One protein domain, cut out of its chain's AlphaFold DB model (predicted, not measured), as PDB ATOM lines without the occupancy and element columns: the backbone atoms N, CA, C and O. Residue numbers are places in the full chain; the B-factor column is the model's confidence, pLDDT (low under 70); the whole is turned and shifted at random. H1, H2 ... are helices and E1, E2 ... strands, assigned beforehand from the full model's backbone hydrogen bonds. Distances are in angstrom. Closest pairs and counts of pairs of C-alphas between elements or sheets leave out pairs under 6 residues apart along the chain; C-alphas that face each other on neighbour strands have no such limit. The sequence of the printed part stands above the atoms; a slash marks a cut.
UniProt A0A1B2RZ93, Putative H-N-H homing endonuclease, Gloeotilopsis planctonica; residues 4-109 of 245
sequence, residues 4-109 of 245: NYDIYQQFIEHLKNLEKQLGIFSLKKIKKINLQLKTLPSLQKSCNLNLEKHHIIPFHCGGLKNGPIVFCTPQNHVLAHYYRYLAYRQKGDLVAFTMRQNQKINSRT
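What this domain is: This is residues 4 to 109 of the 245 residues of the protein "Putative H-N-H homing endonuclease" of Gloeotilopsis planctonica (UniProt A0A1B2RZ93). The model is an open arrangement of two lobes: H1, H2 and H3 make one, and the other is a small body in which the helical hairpin H4 and H5 sits beside the short strand hairpin E1 and E2. In the first lobe H2 folds back from the end of H1 with a gap between them, and residues 31 to 48, which stand free, arch out from H2 through H3 toward E1. The printed part has 106 residues with five named helices and two named strands, in the order H1 H2 H3 E1 E2 H4 H5, and its class is mostly helix; the sheet, in the order E1 - E2, is antiparallel. It is only just loose, close to compact, with a radius of gyration of the C-alphas of 15.7 A and spans of 41 by 38 by 28 A.

Where its parts are: H1, residues 4 to 22, begins with C-alpha 4 at (176.483, 156.288, 161.276) and is 27.5 A long from first to last C-alpha. H2, residues 27 to 38, is 16.9 A long, and H3, residues 40 to 43, is 5.5 A long. E1, residues 52 to 55, is 9.9 A long, with C-alpha 52 at (163.459, 163.369, 151.390). E2, residues 69 to 72, is 9.6 A long. H4, residues 74 to 88, is 21.2 A long. H5, residues 91 to 100, is 14.3 A long and ends with C-alpha 100 at (150.671, 161.687, 152.427).

How they stand to each other: H1 and H2 are apart, and H1 is apart from H4 as well. H2 and H3 meet only through their link. E1 and E2 form an antiparallel hairpin, with 143 degrees between their directions; N 52 and O 72 are within hydrogen-bond range at 2.8 A, and so are N 70 and O 54 at 2.9 A. The closest C-alphas of E1 and H4 are those of Glu 52 and Pro 74, 6.2 A. H4 and H5, a helical hairpin, touch at a shallow tilt of 24 degrees, opposite ways, the closest C-alphas being those of His 81 and Asp 93, 4.9 A. In H2, H4 and H5 every O i to N i+4 pair is within hydrogen-bond range; in H1 14 of 15 are, and H3 is too short for such a pair.

The domain as a whole: The two C-alphas farthest apart, those of Lys 20 and Thr 109, are 44.6 A apart. The printed part has no cut. The link from E1 to E2, 13 residues, is long. The mean pLDDT of the printed part is 79.9; under 70 are residues 4 to 8, 10, 18 and 24 to 48.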
ATOM      1  N   ASN A   4     177.625 156.925 161.944       43.66
ATOM      2  CA  ASN A   4     176.483 156.288 161.276       43.66
ATOM      3  C   ASN A   4     176.575 154.755 161.209       43.66
ATOM      4  O   ASN A   4     175.545 154.098 161.065       43.66
ATOM      5  N   TYR A   5     177.779 154.177 161.302       54.47
ATOM      6  CA  TYR A   5     177.937 152.719 161.304       54.47
ATOM      7  C   TYR A   5     177.364 152.107 162.590       54.47
ATOM      8  O   TYR A   5     176.781 151.027 162.562       54.47
ATOM      9  N   ASP A   6     177.457 152.847 163.692       66.19
ATOM     10  CA  ASP A   6     177.040 152.415 165.023       66.19
ATOM     11  C   ASP A   6     175.505 152.340 165.151       66.19
ATOM     12  O   ASP A   6     174.950 151.318 165.549       66.19
ATOM     13  N   ILE A   7     174.785 153.357 164.659       60.03
ATOM     14  CA  ILE A   7     173.307 153.393 164.681       60.03
ATOM     15  C   ILE A   7     172.700 152.231 163.878       60.03
ATOM     16  O   ILE A   7     171.689 151.650 164.280       60.03
ATOM     17  N   TYR A   8     173.314 151.865 162.750       61.78
ATOM     18  CA  TYR A   8     172.854 150.730 161.952       61.78
ATOM     19  C   TYR A   8     173.021 149.408 162.708       61.78
ATOM     20  O   TYR A   8     172.088 148.609 162.739       61.78
ATOM     21  N   GLN A   9     174.164 149.195 163.368       72.50
ATOM     22  CA  GLN A   9     174.386 147.985 164.165       72.50
ATOM     23  C   GLN A   9     173.427 147.906 165.355       72.50
ATOM     24  O   GLN A   9     172.851 146.848 165.601       72.50
ATOM     25  N   GLN A  10     173.163 149.031 166.024       69.44
ATOM     26  CA  GLN A  10     172.187 149.103 167.115       69.44
ATOM     27  C   GLN A  10     170.765 148.761 166.644       69.44
ATOM     28  O   GLN A  10     170.050 148.015 167.315       69.44
ATOM     29  N   PHE A  11     170.354 149.237 165.464       72.25
ATOM     30  CA  PHE A  11     169.055 148.888 164.884       72.25
ATOM     31  C   PHE A  11     168.966 147.402 164.507       72.25
ATOM     32  O   PHE A  11     167.956 146.754 164.784       72.25
ATOM     33  N   ILE A  12     170.025 146.839 163.919       73.38
ATOM     34  CA  ILE A  12     170.086 145.410 163.583       73.38
ATOM     35  C   ILE A  12     169.990 144.546 164.845       73.38
ATOM     36  O   ILE A  12     169.250 143.563 164.853       73.38
ATOM     37  N   GLU A  13     170.683 144.919 165.920       77.81
ATOM     38  CA  GLU A  13     170.642 144.177 167.181       77.81
ATOM     39  C   GLU A  13     169.268 144.269 167.861       77.81
ATOM     40  O   GLU A  13     168.747 143.276 168.371       77.81
ATOM     41  N   HIS A  14     168.612 145.429 167.775       74.06
ATOM     42  CA  HIS A  14     167.235 145.596 168.235       74.06
ATOM     43  C   HIS A  14     166.251 144.683 167.484       74.06
ATOM     44  O   HIS A  14     165.412 144.034 168.112       74.06
ATOM     45  N   LEU A  15     166.379 144.569 166.156       71.38
ATOM     46  CA  LEU A  15     165.532 143.680 165.354       71.38
ATOM     47  C   LEU A  15     165.728 142.198 165.708       71.38
ATOM     48  O   LEU A  15     164.742 141.464 165.780       71.38
ATOM     49  N   LYS A  16     166.966 141.760 165.977       74.88
ATOM     50  CA  LYS A  16     167.241 140.386 166.440       74.88
ATOM     51  C   LYS A  16     166.595 140.096 167.797       74.88
ATOM     52  O   LYS A  16     166.051 139.015 168.005       74.88
ATOM     53  N   ASN A  17     166.630 141.060 168.717       75.12
ATOM     54  CA  ASN A  17     166.000 140.909 170.030       75.12
ATOM     55  C   ASN A  17     164.472 140.825 169.929       75.12
ATOM     56  O   ASN A  17     163.870 139.979 170.589       75.12
ATOM     57  N   LEU A  18     163.852 141.629 169.059       65.62
ATOM     58  CA  LEU A  18     162.419 141.527 168.761       65.62
ATOM     59  C   LEU A  18     162.050 140.169 168.147       65.62
ATOM     60  O   LEU A  18     161.037 139.588 168.526       65.62
ATOM     61  N   GLU A  19     162.870 139.633 167.239       70.38
ATOM     62  CA  GLU A  19     162.670 138.292 166.669       70.38
ATOM     63  C   GLU A  19     162.713 137.208 167.753       70.38
ATOM     64  O   GLU A  19     161.823 136.358 167.801       70.38
ATOM     65  N   LYS A  20     163.688 137.281 168.669       77.06
ATOM     66  CA  LYS A  20     163.818 136.345 169.794       77.06
ATOM     67  C   LYS A  20     162.619 136.402 170.747       77.06
ATOM     68  O   LYS A  20     162.218 135.370 171.271       77.06
ATOM     69  N   GLN A  21     162.058 137.590 170.969       74.50
ATOM     70  CA  GLN A  21     160.895 137.782 171.840       74.50
ATOM     71  C   GLN A  21     159.579 137.349 171.190       74.50
ATOM     72  O   GLN A  21     158.706 136.827 171.876       74.50
ATOM     73  N   LEU A  22     159.421 137.580 169.885       75.44
ATOM     74  CA  LEU A  22     158.148 137.374 169.196       75.44
ATOM     75  C   LEU A  22     158.043 136.010 168.505       75.44
ATOM     76  O   LEU A  22     156.935 135.605 168.185       75.44
ATOM     77  N   GLY A  23     159.149 135.306 168.240       71.06
ATOM     78  CA  GLY A  23     159.145 133.971 167.618       71.06
ATOM     79  C   GLY A  23     158.603 133.919 166.179       71.06
ATOM     80  O   GLY A  23     158.362 132.838 165.651       71.06
ATOM     81  N   ILE A  24     158.386 135.074 165.536       57.50
ATOM     82  CA  ILE A  24     157.562 135.195 164.316       57.50
ATOM     83  C   ILE A  24     158.382 135.425 163.028       57.50
ATOM     84  O   ILE A  24     157.835 135.338 161.927       57.50
ATOM     85  N   PHE A  25     159.698 135.653 163.095       55.22
ATOM     86  CA  PHE A  25     160.512 135.854 161.888       55.22
ATOM     87  C   PHE A  25     161.414 134.653 161.568       55.22
ATOM     88  O   PHE A  25     162.030 134.041 162.428       55.22
ATOM     89  N   SER A  26     161.438 134.266 160.286       62.69
ATOM     90  CA  SER A  26     162.335 133.230 159.772       62.69
ATOM     91  C   SER A  26     163.655 133.869 159.348       62.69
ATOM     92  O   SER A  26     163.676 134.693 158.427       62.69
ATOM     93  N   LEU A  27     164.766 133.406 159.930       56.72
ATOM     94  CA  LEU A  27     166.152 133.785 159.601       56.72
ATOM     95  C   LEU A  27     166.469 133.790 158.088       56.72
ATOM     96  O   LEU A  27     167.328 134.549 157.625       56.72
ATOM     97  N   LYS A  28     165.753 132.989 157.283       62.78
ATOM     98  CA  LYS A  28     165.876 132.982 155.813       62.78
ATOM     99  C   LYS A  28     165.471 134.324 155.183       62.78
ATOM    100  O   LYS A  28     166.087 134.758 154.211       62.78
ATOM    101  N   LYS A  29     164.475 135.015 155.750       61.88
ATOM    102  CA  LYS A  29     163.967 136.307 155.258       61.88
ATOM    103  C   LYS A  29     164.935 137.453 155.584       61.88
ATOM    104  O   LYS A  29     165.177 138.300 154.729       61.88
ATOM    105  N   ILE A  30     165.575 137.416 156.756       57.69
ATOM    106  CA  ILE A  30     166.574 138.409 157.195       57.69
ATOM    107  C   ILE A  30     167.861 138.315 156.366       57.69
ATOM    108  O   ILE A  30     168.383 139.337 155.917       57.69
ATOM    109  N   LYS A  31     168.351 137.099 156.073       66.38
ATOM    110  CA  LYS A  31     169.505 136.910 155.170       66.38
ATOM    111  C   LYS A  31     169.244 137.474 153.767       66.38
ATOM    112  O   LYS A  31     170.135 138.100 153.197       66.38
ATOM    113  N   LYS A  32     168.021 137.322 153.240       66.25
ATOM    114  CA  LYS A  32     167.620 137.875 151.934       66.25
ATOM    115  C   LYS A  32     167.600 139.412 151.927       66.25
ATOM    116  O   LYS A  32     168.097 140.009 150.977       66.25
ATOM    117  N   ILE A  33     167.107 140.041 152.999       62.44
ATOM    118  CA  ILE A  33     167.119 141.509 153.171       62.44
ATOM    119  C   ILE A  33     168.560 142.038 153.266       62.44
ATOM    120  O   ILE A  33     168.908 143.010 152.599       62.44
ATOM    121  N   ASN A  34     169.433 141.364 154.021       56.41
ATOM    122  CA  ASN A  34     170.845 141.744 154.144       56.41
ATOM    123  C   ASN A  34     171.623 141.631 152.823       56.41
ATOM    124  O   ASN A  34     172.484 142.467 152.545       56.41
ATOM    125  N   LEU A  35     171.318 140.626 151.995       57.69
ATOM    126  CA  LEU A  35     171.943 140.470 150.681       57.69
ATOM    127  C   LEU A  35     171.526 141.596 149.717       57.69
ATOM    128  O   LEU A  35     172.362 142.094 148.971       57.69
ATOM    129  N   GLN A  36     170.265 142.043 149.784       56.22
ATOM    130  CA  GLN A  36     169.765 143.184 149.005       56.22
ATOM    131  C   GLN A  36     170.334 144.530 149.485       56.22
ATOM    132  O   GLN A  36     170.547 145.423 148.674       56.22
ATOM    133  N   LEU A  37     170.620 144.686 150.781       54.31
ATOM    134  CA  LEU A  37     171.194 145.923 151.328       54.31
ATOM    135  C   LEU A  37     172.692 146.084 151.025       54.31
ATOM    136  O   LEU A  37     173.154 147.208 150.841       54.31
ATOM    137  N   LYS A  38     173.454 144.986 150.917       55.44
ATOM    138  CA  LYS A  38     174.883 145.033 150.546       55.44
ATOM    139  C   LYS A  38     175.128 145.408 149.079       55.44
ATOM    140  O   LYS A  38     176.205 145.907 148.769       55.44
ATOM    141  N   THR A  39     174.153 145.217 148.191       52.16
ATOM    142  CA  THR A  39     174.249 145.566 146.761       52.16
ATOM    143  C   THR A  39     173.740 146.976 146.427       52.16
ATOM    144  O   THR A  39     173.862 147.420 145.288       52.16
ATOM    145  N   LEU A  40     173.216 147.724 147.407       49.47
ATOM    146  CA  LEU A  40     172.707 149.088 147.203       49.47
ATOM    147  C   LEU A  40     173.750 150.161 146.800       49.47
ATOM    148  O   LEU A  40     173.359 151.083 146.079       49.47
ATOM    149  N   PRO A  41     175.041 150.109 147.199       51.78
ATOM    150  CA  PRO A  41     175.983 151.190 146.885       51.78
ATOM    151  C   PRO A  41     176.252 151.371 145.381       51.78
ATOM    152  O   PRO A  41     176.507 152.487 144.937       51.78
ATOM    153  N   SER A  42     176.144 150.310 144.573       45.00
ATOM    154  CA  SER A  42     176.395 150.361 143.122       45.00
ATOM    155  C   SER A  42     175.172 150.754 142.280       45.00
ATOM    156  O   SER A  42     175.313 150.977 141.081       45.00
ATOM    157  N   LEU A  43     173.983 150.889 142.884       45.44
ATOM    158  CA  LEU A  43     172.737 151.308 142.214       45.44
ATOM    159  C   LEU A  43     172.452 152.816 142.319       45.44
ATOM    160  O   LEU A  43     171.519 153.310 141.693       45.44
ATOM    161  N   GLN A  44     173.264 153.577 143.060       49.72
ATOM    162  CA  GLN A  44     173.070 155.023 143.238       49.72
ATOM    163  C   GLN A  44     173.405 155.873 141.997       49.72
ATOM    164  O   GLN A  44     173.194 157.084 142.020       49.72
ATOM    165  N   LYS A  45     173.926 155.284 140.910       49.81
ATOM    166  CA  LYS A  45     174.557 156.050 139.822       49.81
ATOM    167  C   LYS A  45     173.652 156.436 138.640       49.81
ATOM    168  O   LYS A  45     174.142 157.123 137.753       49.81
ATOM    169  N   SER A  46     172.365 156.068 138.593       49.31
ATOM    170  CA  SER A  46     171.519 156.420 137.426       49.31
ATOM    171  C   SER A  46     170.065 156.809 137.696       49.31
ATOM    172  O   SER A  46     169.379 157.250 136.776       49.31
ATOM    173  N   CYS A  47     169.573 156.733 138.930       53.00
ATOM    174  CA  CYS A  47     168.227 157.187 139.259       53.00
ATOM    175  C   CYS A  47     168.304 158.420 140.163       53.00
ATOM    176  O   CYS A  47     168.702 158.331 141.322       53.00
ATOM    177  N   ASN A  48     167.902 159.582 139.627       64.00
ATOM    178  CA  ASN A  48     167.596 160.795 140.393       64.00
ATOM    179  C   ASN A  48     166.396 160.517 141.314       64.00
ATOM    180  O   ASN A  48     165.271 160.965 141.083       64.00
ATOM    181  N   LEU A  49     166.610 159.697 142.338       73.62
ATOM    182  CA  LEU A  49     165.621 159.432 143.360       73.62
ATOM    183  C   LEU A  49     165.461 160.730 144.146       73.62
ATOM    184  O   LEU A  49     166.400 161.209 144.779       73.62
ATOM    185  N   ASN A  50     164.269 161.320 144.079       85.31
ATOM    186  CA  ASN A  50     163.898 162.478 144.885       85.31
ATOM    187  C   ASN A  50     163.859 162.066 146.363       85.31
ATOM    188  O   ASN A  50     162.800 161.727 146.885       85.31
ATOM    189  N   LEU A  51     165.021 162.027 147.018       90.81
ATOM    190  CA  LEU A  51     165.138 161.664 148.424       90.81
ATOM    191  C   LEU A  51     164.660 162.812 149.314       90.81
ATOM    192  O   LEU A  51     164.968 163.983 149.092       90.81
ATOM    193  N   GLU A  52     163.936 162.457 150.366       91.94
ATOM    194  CA  GLU A  52     163.459 163.369 151.390       91.94
ATOM    195  C   GLU A  52     164.182 163.117 152.711       91.94
ATOM    196  O   GLU A  52     164.493 161.979 153.068       91.94
ATOM    197  N   LYS A  53     164.413 164.198 153.458       94.31
ATOM    198  CA  LYS A  53     164.880 164.126 154.843       94.31
ATOM    199  C   LYS A  53     163.709 163.719 155.733       94.31
ATOM    200  O   LYS A  53     162.690 164.408 155.740       94.31
ATOM    201  N   HIS A  54     163.879 162.654 156.501       95.75
ATOM    202  CA  HIS A  54     162.949 162.237 157.542       95.75
ATOM    203  C   HIS A  54     163.693 162.167 158.877       95.75
ATOM    204  O   HIS A  54     164.731 161.511 158.987       95.75
ATOM    205  N   HIS A  55     163.183 162.860 159.892       96.38
ATOM    206  CA  HIS A  55     163.711 162.761 161.251       96.38
ATOM    207  C   HIS A  55     163.305 161.422 161.864       96.38
ATOM    208  O   HIS A  55     162.132 161.062 161.826       96.38
ATOM    209  N   ILE A  56     164.255 160.698 162.466       95.12
ATOM    210  CA  ILE A  56     163.961 159.415 163.131       95.12
ATOM    211  C   ILE A  56     162.924 159.613 164.248       95.12
ATOM    212  O   ILE A  56     161.990 158.817 164.379       95.12
ATOM    213  N   ILE A  57     163.064 160.705 165.008       95.81
ATOM    214  CA  ILE A  57     162.062 161.200 165.958       95.81
ATOM    215  C   ILE A  57     161.409 162.449 165.343       95.81
ATOM    216  O   ILE A  57     162.089 163.467 165.200       95.81
ATOM    217  N   PRO A  58     160.119 162.408 164.971       96.06
ATOM    218  CA  PRO A  58     159.423 163.549 164.386       96.06
ATOM    219  C   PRO A  58     159.305 164.744 165.341       96.06
ATOM    220  O   PRO A  58     159.173 164.582 166.554       96.06
ATOM    221  N   PHE A  59     159.232 165.955 164.784       95.06
ATOM    222  CA  PHE A  59     159.052 167.194 165.557       95.06
ATOM    223  C   PHE A  59     157.812 167.196 166.452       95.06
ATOM    224  O   PHE A  59     157.871 167.664 167.583       95.06
ATOM    225  N   HIS A  60     156.696 166.647 165.967       93.50
ATOM    226  CA  HIS A  60     155.457 166.583 166.746       93.50
ATOM    227  C   HIS A  60     155.579 165.681 167.990       93.50
ATOM    228  O   HIS A  60     154.717 165.730 168.860       93.50
ATOM    229  N   CYS A  61     156.637 164.869 168.070       94.75
ATOM    230  CA  CYS A  61     156.994 164.014 169.200       94.75
ATOM    231  C   CYS A  61     158.269 164.525 169.916       94.75
ATOM    232  O   CYS A  61     159.043 163.751 170.471       94.75
ATOM    233  N   GLY A  62     158.554 165.829 169.866       95.38
ATOM    234  CA  GLY A  62     159.721 166.407 170.547       95.38
ATOM    235  C   GLY A  62     161.063 166.155 169.850       95.38
ATOM    236  O   GLY A  62     162.116 166.369 170.445       95.38
ATOM    237  N   GLY A  63     161.054 165.722 168.586       94.56
ATOM    238  CA  GLY A  63     162.266 165.620 167.779       94.56
ATOM    239  C   GLY A  63     162.993 166.961 167.649       94.56
ATOM    240  O   GLY A  63     162.376 168.001 167.418       94.56
ATOM    241  N   LEU A  64     164.322 166.944 167.771       94.00
ATOM    242  CA  LEU A  64     165.154 168.141 167.632       94.00
ATOM    243  C   LEU A  64     165.408 168.483 166.160       94.00
ATOM    244  O   LEU A  64     165.555 167.603 165.311       94.00
ATOM    245  N   LYS A  65     165.575 169.779 165.861       89.69
ATOM    246  CA  LYS A  65     165.850 170.262 164.492       89.69
ATOM    247  C   LYS A  65     167.117 169.663 163.892       89.69
ATOM    248  O   LYS A  65     167.115 169.294 162.719       89.69
ATOM    249  N   ASN A  66     168.137 169.518 164.730       92.69
ATOM    250  CA  ASN A  66     169.425 168.918 164.395       92.69
ATOM    251  C   ASN A  66     169.512 167.452 164.862       92.69
ATOM    252  O   ASN A  66     170.606 166.945 165.082       92.69
ATOM    253  N   GLY A  67     168.366 166.799 165.086       93.38
ATOM    254  CA  GLY A  67     168.317 165.398 165.488       93.38
ATOM    255  C   GLY A  67     168.722 164.437 164.361       93.38
ATOM    256  O   GLY A  67     168.975 164.867 163.233       93.38
ATOM    257  N   PRO A  68     168.754 163.124 164.645       93.62
ATOM    258  CA  PRO A  68     169.089 162.102 163.656       93.62
ATOM    259  C   PRO A  68     168.127 162.113 162.456       93.62
ATOM    260  O   PRO A  68     166.904 162.024 162.618       93.62
ATOM    261  N   ILE A  69     168.683 162.210 161.245       96.31
ATOM    262  CA  ILE A  69     167.945 162.288 159.976       96.31
ATOM    263  C   ILE A  69     168.361 161.129 159.074       96.31
ATOM    264  O   ILE A  69     169.547 160.843 158.925       96.31
ATOM    265  N   VAL A  70     167.379 160.522 158.412       95.06
ATOM    266  CA  VAL A  70     167.585 159.553 157.330       95.06
ATOM    267  C   VAL A  70     167.065 160.120 156.014       95.06
ATOM    268  O   VAL A  70     166.094 160.878 155.985       95.06
ATOM    269  N   PHE A  71     167.720 159.756 154.914       93.31
ATOM    270  CA  PHE A  71     167.250 160.073 153.568       93.31
ATOM    271  C   PHE A  71     166.483 158.878 153.021       93.31
ATOM    272  O   PHE A  71     166.999 157.763 152.991       93.31
ATOM    273  N   CYS A  72     165.244 159.097 152.599       93.31
ATOM    274  CA  CYS A  72     164.383 158.034 152.096       93.31
ATOM    275  C   CYS A  72     163.538 158.524 150.919       93.31
ATOM    276  O   CYS A  72     163.394 159.725 150.698       93.31
ATOM    277  N   THR A  73     162.999 157.598 150.128       91.19
ATOM    278  CA  THR A  73     162.034 157.951 149.082       91.19
ATOM    279  C   THR A  73     160.750 158.500 149.717       91.19
ATOM    280  O   THR A  73     160.450 158.159 150.866       91.19
ATOM    281  N   PRO A  74     159.942 159.300 148.998       91.06
ATOM    282  CA  PRO A  74     158.688 159.822 149.535       91.06
ATOM    283  C   PRO A  74     157.759 158.704 150.018       91.06
ATOM    284  O   PRO A  74     157.147 158.834 151.073       91.06
ATOM    285  N   GLN A  75     157.705 157.577 149.300       91.81
ATOM    286  CA  GLN A  75     156.925 156.399 149.685       91.81
ATOM    287  C   GLN A  75     157.402 155.820 151.023       91.81
ATOM    288  O   GLN A  75     156.592 155.570 151.912       91.81
ATOM    289  N   ASN A  76     158.718 155.674 151.204       94.31
ATOM    290  CA  ASN A  76     159.285 155.184 152.459       94.31
ATOM    291  C   ASN A  76     159.069 156.176 153.610       94.31
ATOM    292  O   ASN A  76     158.841 155.748 154.735       94.31
ATOM    293  N   HIS A  77     159.079 157.483 153.340       95.31
ATOM    294  CA  HIS A  77     158.764 158.515 154.331       95.31
ATOM    295  C   HIS A  77     157.313 158.383 154.831       95.31
ATOM    296  O   HIS A  77     157.056 158.435 156.031       95.31
ATOM    297  N   VAL A  78     156.355 158.151 153.927       95.75
ATOM    298  CA  VAL A  78     154.951 157.883 154.290       95.75
ATOM    299  C   VAL A  78     154.831 156.625 155.147       95.75
ATOM    300  O   VAL A  78     154.186 156.652 156.196       95.75
ATOM    301  N   LEU A  79     155.470 155.534 154.719       96.56
ATOM    302  CA  LEU A  79     155.448 154.272 155.454       96.56
ATOM    303  C   LEU A  79     156.121 154.391 156.825       96.56
ATOM    304  O   LEU A  79     155.650 153.780 157.779       96.56
ATOM    305  N   ALA A  80     157.171 155.206 156.958       97.19
ATOM    306  CA  ALA A  80     157.817 155.455 158.242       97.19
ATOM    307  C   ALA A  80     156.828 156.039 159.263       97.19
ATOM    308  O   ALA A  80     156.743 155.528 160.379       97.19
ATOM    309  N   HIS A  81     156.018 157.030 158.872       98.06
ATOM    310  CA  HIS A  81     154.948 157.548 159.731       98.06
ATOM    311  C   HIS A  81     153.887 156.483 160.046       98.06
ATOM    312  O   HIS A  81     153.473 156.358 161.195       98.06
ATOM    313  N   TYR A  82     153.486 155.658 159.073       97.88
ATOM    314  CA  TYR A  82     152.533 154.568 159.319       97.88
ATOM    315  C   TYR A  82     153.044 153.562 160.358       97.88
ATOM    316  O   TYR A  82     152.357 153.279 161.340       97.88
ATOM    317  N   TYR A  83     154.270 153.056 160.190       97.69
ATOM    318  CA  TYR A  83     154.857 152.092 161.119       97.69
ATOM    319  C   TYR A  83     155.084 152.688 162.504       97.69
ATOM    320  O   TYR A  83     154.812 152.026 163.506       97.69
ATOM    321  N   ARG A  84     155.511 153.952 162.584       97.62
ATOM    322  CA  ARG A  84     155.596 154.655 163.865       97.62
ATOM    323  C   ARG A  84     154.233 154.779 164.541       97.62
ATOM    324  O   ARG A  84     154.143 154.532 165.740       97.62
ATOM    325  N   TYR A  85     153.171 155.098 163.800       97.81
ATOM    326  CA  TYR A  85     151.821 155.126 164.361       97.81
ATOM    327  C   TYR A  85     151.398 153.755 164.899       97.81
ATOM    328  O   TYR A  85     150.849 153.680 165.996       97.81
ATOM    329  N   LEU A  86     151.680 152.669 164.174       95.31
ATOM    330  CA  LEU A  86     151.382 151.316 164.652       95.31
ATOM    331  C   LEU A  86     152.130 150.979 165.949       95.31
ATOM    332  O   LEU A  86     151.526 150.400 166.850       95.31
ATOM    333  N   ALA A  87     153.403 151.370 166.054       95.81
ATOM    334  CA  ALA A  87     154.248 151.085 167.213       95.81
ATOM    335  C   ALA A  87     153.915 151.953 168.439       95.81
ATOM    336  O   ALA A  87     153.801 151.438 169.545       95.81
ATOM    337  N   TYR A  88     153.745 153.264 168.251       95.62
ATOM    338  CA  TYR A  88     153.680 154.238 169.350       95.62
ATOM    339  C   TYR A  88     152.302 154.883 169.536       95.62
ATOM    340  O   TYR A  88     152.111 155.656 170.472       95.62
ATOM    341  N   ARG A  89     151.342 154.626 168.634       96.50
ATOM    342  CA  ARG A  89     149.978 155.198 168.647       96.50
ATOM    343  C   ARG A  89     149.932 156.731 168.697       96.50
ATOM    344  O   ARG A  89     148.962 157.329 169.162       96.50
ATOM    345  N   GLN A  90     150.957 157.390 168.158       96.12
ATOM    346  CA  GLN A  90     151.056 158.849 168.125       96.12
ATOM    347  C   GLN A  90     150.157 159.435 167.033       96.12
ATOM    348  O   GLN A  90     150.365 159.197 165.845       96.12
ATOM    349  N   LYS A  91     149.167 160.250 167.418       97.19
ATOM    350  CA  LYS A  91     148.205 160.847 166.469       97.19
ATOM    351  C   LYS A  91     148.879 161.672 165.365       97.19
ATOM    352  O   LYS A  91     148.399 161.671 164.237       97.19
ATOM    353  N   GLY A  92     149.993 162.343 165.667       95.38
ATOM    354  CA  GLY A  92     150.737 163.131 164.677       95.38
ATOM    355  C   GLY A  92     151.293 162.288 163.525       95.38
ATOM    356  O   GLY A  92     151.243 162.725 162.377       95.38
ATOM    357  N   ASP A  93     151.728 161.058 163.801       97.88
ATOM    358  CA  ASP A  93     152.179 160.110 162.780       97.88
ATOM    359  C   ASP A  93     151.009 159.632 161.898       97.88
ATOM    360  O   ASP A  93     151.143 159.582 160.675       97.88
ATOM    361  N   LEU A  94     149.824 159.384 162.474       96.88
ATOM    362  CA  LEU A  94     148.622 159.058 161.690       96.88
ATOM    363  C   LEU A  94     148.199 160.211 160.773       96.88
ATOM    364  O   LEU A  94     147.829 159.980 159.619       96.88
ATOM    365  N   VAL A  95     148.257 161.450 161.270       96.88
ATOM    366  CA  VAL A  95     147.965 162.646 160.469       96.88
ATOM    367  C   VAL A  95     148.967 162.758 159.322       96.88
ATOM    368  O   VAL A  95     148.559 162.894 158.169       96.88
ATOM    369  N   ALA A  96     150.266 162.630 159.607       95.62
ATOM    370  CA  ALA A  96     151.312 162.688 158.591       95.62
ATOM    371  C   ALA A  96     151.151 161.586 157.529       95.62
ATOM    372  O   ALA A  96     151.256 161.867 156.337       95.62
ATOM    373  N   PHE A  97     150.831 160.356 157.933       97.00
ATOM    374  CA  PHE A  97     150.532 159.262 157.010       97.00
ATOM    375  C   PHE A  97     149.305 159.564 156.141       97.00
ATOM    376  O   PHE A  97     149.403 159.553 154.915       97.00
ATOM    377  N   THR A  98     148.173 159.912 156.758       94.75
ATOM    378  CA  THR A  98     146.904 160.191 156.062       94.75
ATOM    379  C   THR A  98     147.051 161.323 155.052       94.75
ATOM    380  O   THR A  98     146.590 161.212 153.917       94.75
ATOM    381  N   MET A  99     147.754 162.395 155.428       92.56
ATOM    382  CA  MET A  99     148.016 163.514 154.527       92.56
ATOM    383  C   MET A  99     148.845 163.095 153.311       92.56
ATOM    384  O   MET A  99     148.762 163.754 152.274       92.56
ATOM    385  N   ARG A 100     149.660 162.037 153.424       93.00
ATOM    386  CA  ARG A 100     150.671 161.687 152.427       93.00
ATOM    387  C   ARG A 100     150.423 160.411 151.623       93.00
ATOM    388  O   ARG A 100     150.953 160.327 150.519       93.00
ATOM    389  N   GLN A 101     149.607 159.473 152.103       92.75
ATOM    390  CA  GLN A 101     149.462 158.120 151.537       92.75
ATOM    391  C   GLN A 101     149.061 158.039 150.057       92.75
ATOM    392  O   GLN A 101     149.398 157.067 149.395       92.75
ATOM    393  N   ASN A 102     148.450 159.087 149.501       89.75
ATOM    394  CA  ASN A 102     148.027 159.128 148.097       89.75
ATOM    395  C   ASN A 102     148.708 160.242 147.285       89.75
ATOM    396  O   ASN A 102     148.228 160.652 146.226       89.75
ATOM    397  N   GLN A 103     149.828 160.775 147.776       89.19
ATOM    398  CA  GLN A 103     150.536 161.852 147.093       89.19
ATOM    399  C   GLN A 103     151.371 161.311 145.930       89.19
ATOM    400  O   GLN A 103     152.427 160.721 146.128       89.19
ATOM    401  N   LYS A 104     150.916 161.580 144.702       86.69
ATOM    402  CA  LYS A 104     151.664 161.272 143.467       86.69
ATOM    403  C   LYS A 104     152.699 162.345 143.113       86.69
ATOM    404  O   LYS A 104     153.675 162.070 142.425       86.69
ATOM    405  N   ILE A 105     152.479 163.572 143.582       87.06
ATOM    406  CA  ILE A 105     153.317 164.733 143.273       87.06
ATOM    407  C   ILE A 105     154.352 164.993 144.369       87.06
ATOM    408  O   ILE A 105     154.065 164.898 145.571       87.06
ATOM    409  N   ASN A 106     155.553 165.387 143.942       83.00
ATOM    410  CA  ASN A 106     156.620 165.783 144.855       83.00
ATOM    411  C   ASN A 106     156.227 167.037 145.670       83.00
ATOM    412  O   ASN A 106     155.292 167.775 145.335       83.00
ATOM    413  N   SER A 107     156.943 167.267 146.771       79.94
ATOM    414  CA  SER A 107     156.676 168.363 147.711       79.94
ATOM    415  C   SER A 107     156.755 169.750 147.061       79.94
ATOM    416  O   SER A 107     155.919 170.606 147.354       79.94
ATOM    417  N   ARG A 108     157.701 169.966 146.138       82.69
ATOM    418  CA  ARG A 108     157.880 171.240 145.426       82.69
ATOM    419  C   ARG A 108     156.694 171.551 144.518       82.69
ATOM    420  O   ARG A 108     156.132 172.636 144.615       82.69
ATOM    421  N   THR A 109     156.287 170.607 143.672       87.12
ATOM    422  CA  THR A 109     155.135 170.760 142.771       87.12
ATOM    423  C   THR A 109     153.865 171.053 143.562       87.12
ATOM    424  O   THR A 109     153.084 171.916 143.183       87.12
TER     425      THR A 109